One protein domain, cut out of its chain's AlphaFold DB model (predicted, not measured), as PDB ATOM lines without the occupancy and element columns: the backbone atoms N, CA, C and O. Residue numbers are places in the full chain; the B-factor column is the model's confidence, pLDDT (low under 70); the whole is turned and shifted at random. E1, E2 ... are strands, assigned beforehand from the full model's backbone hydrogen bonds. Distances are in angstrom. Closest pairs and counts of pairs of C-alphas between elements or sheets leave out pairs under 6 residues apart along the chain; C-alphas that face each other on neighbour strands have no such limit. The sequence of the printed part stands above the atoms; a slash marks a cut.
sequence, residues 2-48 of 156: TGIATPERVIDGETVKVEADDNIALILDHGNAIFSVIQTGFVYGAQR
ATOM      1  N   THR A   2       0.053 -29.503 -34.285       95.44
ATOM      2  CA  THR A   2       0.470 -29.441 -32.887       95.44
ATOM      3  C   THR A   2       1.961 -29.121 -32.848       95.44
ATOM      4  O   THR A   2       2.668 -29.394 -33.823       95.44
ATOM      5  N   GLY A   3       2.428 -28.493 -31.777       95.56
ATOM      6  CA  GLY A   3       3.847 -28.228 -31.600       95.56
ATOM      7  C   GLY A   3       4.184 -27.620 -30.247       95.56
ATOM      8  O   GLY A   3       3.306 -27.196 -29.494       95.56
ATOM      9  N   ILE A   4       5.487 -27.540 -29.990       96.69
ATOM     10  CA  ILE A   4       6.073 -26.883 -28.823       96.69
ATOM     11  C   ILE A   4       6.469 -25.461 -29.220       96.69
ATOM     12  O   ILE A   4       7.440 -25.250 -29.948       96.69
ATOM     13  N   ALA A   5       5.709 -24.477 -28.753       95.50
ATOM     14  CA  ALA A   5       6.005 -23.063 -28.928       95.50
ATOM     15  C   ALA A   5       6.994 -22.549 -27.868       95.50
ATOM     16  O   ALA A   5       7.820 -21.693 -28.178       95.50
ATOM     17  N   THR A   6       6.942 -23.084 -26.641       94.62
ATOM     18  CA  THR A   6       7.875 -22.738 -25.555       94.62
ATOM     19  C   THR A   6       8.722 -23.962 -25.179       94.62
ATOM     20  O   THR A   6       8.261 -24.792 -24.399       94.62
ATOM     21  N   PRO A   7       9.949 -24.118 -25.721       95.50
ATOM     22  CA  PRO A   7      10.737 -25.350 -25.580       95.50
ATOM     23  C   PRO A   7      11.324 -25.577 -24.182       95.50
ATOM     24  O   PRO A   7      11.664 -26.708 -23.834       95.50
ATOM     25  N   GLU A   8      11.436 -24.522 -23.380       96.06
ATOM     26  CA  GLU A   8      11.971 -24.559 -22.021       96.06
ATOM     27  C   GLU A   8      11.079 -23.729 -21.099       96.06
ATOM     28  O   GLU A   8      10.618 -22.649 -21.474       96.06
ATOM     29  N   ARG A   9      10.836 -24.221 -19.884       93.50
ATOM     30  CA  ARG A   9      10.062 -23.522 -18.850       93.50
ATOM     31  C   ARG A   9      10.841 -23.504 -17.548       93.50
ATOM     32  O   ARG A   9      11.528 -24.466 -17.233       93.50
ATOM     33  N   VAL A  10      10.702 -22.426 -16.782       94.38
ATOM     34  CA  VAL A  10      11.273 -22.337 -15.436       94.38
ATOM     35  C   VAL A  10      10.201 -22.732 -14.428       94.38
ATOM     36  O   VAL A  10       9.167 -22.071 -14.346       94.38
ATOM     37  N   ILE A  11      10.441 -23.806 -13.680       92.50
ATOM     38  CA  ILE A  11       9.558 -24.302 -12.619       92.50
ATOM     39  C   ILE A  11      10.381 -24.328 -11.337       92.50
ATOM     40  O   ILE A  11      11.426 -24.968 -11.292       92.50
ATOM     41  N   ASP A  12       9.953 -23.574 -10.324       94.62
ATOM     42  CA  ASP A  12      10.658 -23.445  -9.039       94.62
ATOM     43  C   ASP A  12      12.154 -23.083  -9.167       94.62
ATOM     44  O   ASP A  12      12.985 -23.468  -8.351       94.62
ATOM     45  N   GLY A  13      12.499 -22.301 -10.198       95.69
ATOM     46  CA  GLY A  13      13.868 -21.857 -10.481       95.69
ATOM     47  C   GLY A  13      14.695 -22.815 -11.344       95.69
ATOM     48  O   GLY A  13      15.776 -22.432 -11.783       95.69
ATOM     49  N   GLU A  14      14.179 -24.004 -11.647       96.25
ATOM     50  CA  GLU A  14      14.838 -25.000 -12.492       96.25
ATOM     51  C   GLU A  14      14.331 -24.925 -13.936       96.25
ATOM     52  O   GLU A  14      13.127 -24.818 -14.187       96.25
ATOM     53  N   THR A  15      15.248 -25.011 -14.903       96.62
ATOM     54  CA  THR A  15      14.890 -25.085 -16.326       96.62
ATOM     55  C   THR A  15      14.479 -26.508 -16.685       96.62
ATOM     56  O   THR A  15      15.280 -27.441 -16.637       96.62
ATOM     57  N   VAL A  16      13.231 -26.662 -17.109       96.06
ATOM     58  CA  VAL A  16      12.644 -27.919 -17.562       96.06
ATOM     59  C   VAL A  16      12.444 -27.861 -19.070       96.06
ATOM     60  O   VAL A  16      11.830 -26.931 -19.597       96.06
ATOM     61  N   LYS A  17      12.939 -28.883 -19.772       97.00
ATOM     62  CA  LYS A  17      12.675 -29.068 -21.198       97.00
ATOM     63  C   LYS A  17      11.229 -29.518 -21.401       97.00
ATOM     64  O   LYS A  17      10.779 -30.472 -20.771       97.00
ATOM     65  N   VAL A  18      10.519 -28.856 -22.305       95.81
ATOM     66  CA  VAL A  18       9.159 -29.236 -22.690       95.81
ATOM     67  C   VAL A  18       9.226 -30.356 -23.725       95.81
ATOM     68  O   VAL A  18       9.958 -30.264 -24.710       95.81
ATOM     69  N   GLU A  19       8.471 -31.427 -23.484       94.69
ATOM     70  CA  GLU A  19       8.398 -32.601 -24.372       94.69
ATOM     71  C   GLU A  19       6.998 -32.822 -24.958       94.69
ATOM     72  O   GLU A  19       6.843 -33.596 -25.899       94.69
ATOM     73  N   ALA A  20       5.986 -32.134 -24.423       93.00
ATOM     74  CA  ALA A  20       4.609 -32.198 -24.894       93.00
ATOM     75  C   ALA A  20       4.239 -30.922 -25.653       93.00
ATOM     76  O   ALA A  20       4.603 -29.824 -25.233       93.00
ATOM     77  N   ASP A  21       3.478 -31.076 -26.735       94.81
ATOM     78  CA  ASP A  21       2.961 -29.950 -27.510       94.81
ATOM     79  C   ASP A  21       2.113 -29.021 -26.627       94.81
ATOM     80  O   ASP A  21       1.213 -29.463 -25.913       94.81
ATOM     81  N   ASP A  22       2.391 -27.718 -26.688       94.44
ATOM     82  CA  ASP A  22       1.728 -26.688 -25.884       94.44
ATOM     83  C   ASP A  22       0.952 -25.666 -26.726       94.44
ATOM     84  O   ASP A  22       0.408 -24.696 -26.188       94.44
ATOM     85  N   ASN A  23       0.870 -25.914 -28.035       95.94
ATOM     86  CA  ASN A  23       0.074 -25.165 -28.992       95.94
ATOM     87  C   ASN A  23      -0.530 -26.111 -30.040       95.94
ATOM     88  O   ASN A  23       0.187 -26.797 -30.773       95.94
ATOM     89  N   ILE A  24      -1.857 -26.147 -30.120       96.31
ATOM     90  CA  ILE A  24      -2.622 -27.088 -30.934       96.31
ATOM     91  C   ILE A  24      -3.692 -26.329 -31.720       96.31
ATOM     92  O   ILE A  24      -4.460 -25.547 -31.167       96.31
ATOM     93  N   ALA A  25      -3.774 -26.613 -33.019       95.94
ATOM     94  CA  ALA A  25      -4.847 -26.174 -33.902       95.94
ATOM     95  C   ALA A  25      -5.449 -27.384 -34.633       95.94
ATOM     96  O   ALA A  25      -4.736 -28.154 -35.289       95.94
ATOM     97  N   LEU A  26      -6.764 -27.550 -34.538       96.25
ATOM     98  CA  LEU A  26      -7.517 -28.697 -35.033       96.25
ATOM     99  C   LEU A  26      -8.707 -28.222 -35.871       96.25
ATOM    100  O   LEU A  26      -9.406 -27.283 -35.499       96.25
ATOM    101  N   ILE A  27      -8.947 -28.901 -36.992       97.88
ATOM    102  CA  ILE A  27     -10.170 -28.752 -37.782       97.88
ATOM    103  C   ILE A  27     -10.864 -30.109 -37.803       97.88
ATOM    104  O   ILE A  27     -10.263 -31.098 -38.223       97.88
ATOM    105  N   LEU A  28     -12.116 -30.144 -37.359       97.88
ATOM    106  CA  LEU A  28     -12.982 -31.316 -37.427       97.88
ATOM    107  C   LEU A  28     -14.017 -31.114 -38.529       97.88
ATOM    108  O   LEU A  28     -14.619 -30.045 -38.631       97.88
ATOM    109  N   ASP A  29     -14.205 -32.146 -39.342       97.56
ATOM    110  CA  ASP A  29     -15.202 -32.201 -40.406       97.56
ATOM    111  C   ASP A  29     -16.316 -33.153 -39.975       97.56
ATOM    112  O   ASP A  29     -16.091 -34.357 -39.843       97.56
ATOM    113  N   HIS A  30     -17.502 -32.600 -39.729       95.56
ATOM    114  CA  HIS A  30     -18.675 -33.350 -39.278       95.56
ATOM    115  C   HIS A  30     -19.566 -33.791 -40.450       95.56
ATOM    116  O   HIS A  30     -20.661 -34.315 -40.243       95.56
ATOM    117  N   GLY A  31     -19.120 -33.573 -41.694       94.94
ATOM    118  CA  GLY A  31     -19.932 -33.722 -42.896       94.94
ATOM    119  C   GLY A  31     -20.897 -32.550 -43.106       94.94
ATOM    120  O   GLY A  31     -21.012 -31.644 -42.286       94.94
ATOM    121  N   ASN A  32     -21.599 -32.546 -44.246       95.75
ATOM    122  CA  ASN A  32     -22.612 -31.532 -44.592       95.75
ATOM    123  C   ASN A  32     -22.127 -30.070 -44.494       95.75
ATOM    124  O   ASN A  32     -22.912 -29.177 -44.186       95.75
ATOM    125  N   ALA A  33     -20.839 -29.832 -44.766       96.12
ATOM    126  CA  ALA A  33     -20.190 -28.526 -44.623       96.12
ATOM    127  C   ALA A  33     -20.275 -27.932 -43.198       96.12
ATOM    128  O   ALA A  33     -20.308 -26.713 -43.031       96.12
ATOM    129  N   ILE A  34     -20.291 -28.792 -42.176       96.56
ATOM    130  CA  ILE A  34     -20.241 -28.418 -40.761       96.56
ATOM    131  C   ILE A  34     -18.827 -28.674 -40.248       96.56
ATOM    132  O   ILE A  34     -18.318 -29.794 -40.313       96.56
ATOM    133  N   PHE A  35     -18.199 -27.632 -39.708       97.69
ATOM    134  CA  PHE A  35     -16.814 -27.683 -39.256       97.69
ATOM    135  C   PHE A  35     -16.677 -27.157 -37.831       97.69
ATOM    136  O   PHE A  35     -17.327 -26.181 -37.459       97.69
ATOM    137  N   SER A  36     -15.774 -27.761 -37.064       97.56
ATOM    138  CA  SER A  36     -15.240 -27.145 -35.846       97.56
ATOM    139  C   SER A  36     -13.799 -26.733 -36.091       97.56
ATOM    140  O   SER A  36     -13.013 -27.522 -36.613       97.56
ATOM    141  N   VAL A  37     -13.449 -25.517 -35.685       97.19
ATOM    142  CA  VAL A  37     -12.068 -25.033 -35.658       97.19
ATOM    143  C   VAL A  37     -11.719 -24.787 -34.203       97.19
ATOM    144  O   VAL A  37     -12.360 -23.980 -33.538       97.19
ATOM    145  N   ILE A  38     -10.737 -25.525 -33.703       95.81
ATOM    146  CA  ILE A  38     -10.333 -25.505 -32.302       95.81
ATOM    147  C   ILE A  38      -8.878 -25.067 -32.251       95.81
ATOM    148  O   ILE A  38      -8.024 -25.648 -32.919       95.81
ATOM    149  N   GLN A  39      -8.600 -24.058 -31.438       94.12
ATOM    150  CA  GLN A  39      -7.253 -23.637 -31.095       94.12
ATOM    151  C   GLN A  39      -7.117 -23.700 -29.573       94.12
ATOM    152  O   GLN A  39      -7.953 -23.157 -28.857       94.12
ATOM    153  N   THR A  40      -6.087 -24.383 -29.084       92.62
ATOM    154  CA  THR A  40      -5.848 -24.570 -27.651       92.62
ATOM    155  C   THR A  40      -4.355 -24.653 -27.354       92.62
ATOM    156  O   THR A  40      -3.577 -25.184 -28.148       92.62
ATOM    157  N   GLY A  41      -3.936 -24.112 -26.216       92.62
ATOM    158  CA  GLY A  41      -2.537 -24.082 -25.825       92.62
ATOM    159  C   GLY A  41      -2.300 -23.275 -24.557       92.62
ATOM    160  O   GLY A  41      -3.106 -22.429 -24.177       92.62
ATOM    161  N   PHE A  42      -1.156 -23.508 -23.919       88.62
ATOM    162  CA  PHE A  42      -0.744 -22.809 -22.692       88.62
ATOM    163  C   PHE A  42       0.104 -21.561 -22.964       88.62
ATOM    164  O   PHE A  42       0.705 -20.998 -22.053       88.62
ATOM    165  N   VAL A  43       0.190 -21.145 -24.227       92.31
ATOM    166  CA  VAL A  43       1.122 -20.108 -24.695       92.31
ATOM    167  C   VAL A  43       0.425 -18.808 -25.104       92.31
ATOM    168  O   VAL A  43       1.064 -17.879 -25.593       92.31
ATOM    169  N   TYR A  44      -0.892 -18.714 -24.913       90.81
ATOM    170  CA  TYR A  44      -1.684 -17.558 -25.333       90.81
ATOM    171  C   TYR A  44      -1.720 -16.474 -24.250       90.81
ATOM    172  O   TYR A  44      -2.683 -16.347 -23.505       90.81
ATOM    173  N   GLY A  45      -0.674 -15.648 -24.182       87.44
ATOM    174  CA  GLY A  45      -0.555 -14.604 -23.151       87.44
ATOM    175  C   GLY A  45      -1.522 -13.415 -23.270       87.44
ATOM    176  O   GLY A  45      -1.575 -12.593 -22.362       87.44
ATOM    177  N   ALA A  46      -2.259 -13.283 -24.377       89.19
ATOM    178  CA  ALA A  46      -3.160 -12.151 -24.634       89.19
ATOM    179  C   ALA A  46      -4.440 -12.569 -25.380       89.19
ATOM    180  O   ALA A  46      -4.955 -11.826 -26.220       89.19
ATOM    181  N   GLN A  47      -4.932 -13.786 -25.129       89.31
ATOM    182  CA  GLN A  47      -6.188 -14.240 -25.720       89.31
ATOM    183  C   GLN A  47      -7.347 -13.366 -25.232       89.31
ATOM    184  O   GLN A  47      -7.501 -13.125 -24.037       89.31
ATOM    185  N   ARG A  48      -8.184 -12.903 -26.166       89.88
ATOM    186  CA  ARG A  48      -9.456 -12.275 -25.806       89.88
ATOM    187  C   ARG A  48     -10.415 -13.338 -25.298       89.88
ATOM    188  O   ARG A  48     -10.612 -14.361 -25.950       89.88
TER     189      ARG A  48
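AT A GLANCE: This is residues 2 to 48 of the 156 residues of an uncharacterized protein of Ktedonobacteraceae bacterium (UniProt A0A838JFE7). Two antiparallel hairpins follow one another along a long, thin rod: the longer one, E3 and E4, makes one end of the length, and the shorter one, E1 and E2, makes the other. The two hairpins have no contact with each other; residues 18 to 22 bridge them, the first residues 2 to 3 pair with the beginning of E3, and the last residues, 42 to 48, run off to the side of the rod. The printed part has 47 residues, with no named helix and four named strands in the order E1, E2, E3, E4, which form two antiparallel sheets of two strands, E3 - E4 and E1 - E2. The class is all strand, though under half of the residues, 22 of 47, are in named elements. The whole is extended, with a radius of gyration of the C-alphas of 14.9 A, and the C-alphas span 51 by 24 by 12 A.

IN THESE COORDINATES: E3 is residues 23 to 29, from Asn 23 to Asp 29, and measures 20.3 A from first to last C-alpha; it begins with C-alpha 23 at (0.074, -25.165, -28.992). E4 is residues 35 to 41, from Phe 35 to Gly 41, 19.9 A long, and it ends with C-alpha 41 at (-2.537, -24.082, -25.825). These are the longest strands, with 7 residues each. E1 is residues 8 to 11, from Glu 8 to Ile 11, and its first C-alpha is at (11.971, -24.559, -22.021). E2 is residues 14 to 17, from Glu 14 to Lys 17. E1 and E2 have 4 residues each.

HOW THE PARTS SIT: E3 and E4 are antiparallel neighbours and form a hairpin, with an angle of 168 degrees between their N-to-C directions. Their C-alphas face each other from 23 and 41, 4.2 A apart, to 29 and 35, 4.9 A apart. Along this pair N 24 and O 40 are 2.8 A apart and N 36 and O 28 are 3.0 A apart, both within hydrogen-bond range. Outside the named strands, residues 2 to 3 pair with residues 23 to 24 of E3, antiparallel. E1 and E2 form the other hairpin, antiparallel, with an angle of 144 degrees between their directions. C-alphas 8 and 17 face each other at 4.6 A, and C-alphas 11 and 14 face each other at 5.3 A. Here N 9 and O 16 are 2.9 A apart and N 16 and O 9 are 2.8 A apart, both within hydrogen-bond range. E1 is apart from E3 and from E4. E2 is apart from E4, and it is also apart from E3, which follows it in the chain. Residues 10 to 15, of which 10 to 11 belong to E1 and 14 to 15 to E2, stand free: no C-alpha 8 or more residues away along the chain is within 10 A of them.

THE WHOLE: The outline is a rod, and the two C-alphas farthest apart are those of Gly 13 and Asn 32, at 50.9 A. Gly 13 lies between E1 and E2, and Asn 32 lies between E3 and E4. The link from E1 to E2 has 2 residues, and the links from E2 to E3 and from E3 to E4 have 5 residues each; these three links are tight. The first and last printed C-alphas, of Thr 2 and Arg 48, are 21.1 A apart. The printed part is one domain of a full chain of 156 residues, and it has no cut. The mean pLDDT of the printed part is 94.7, and no printed residue is under 70. The mean pLDDT is 97 for E3, 96 for E2, 95 for E4 and 94 for E1 in this model.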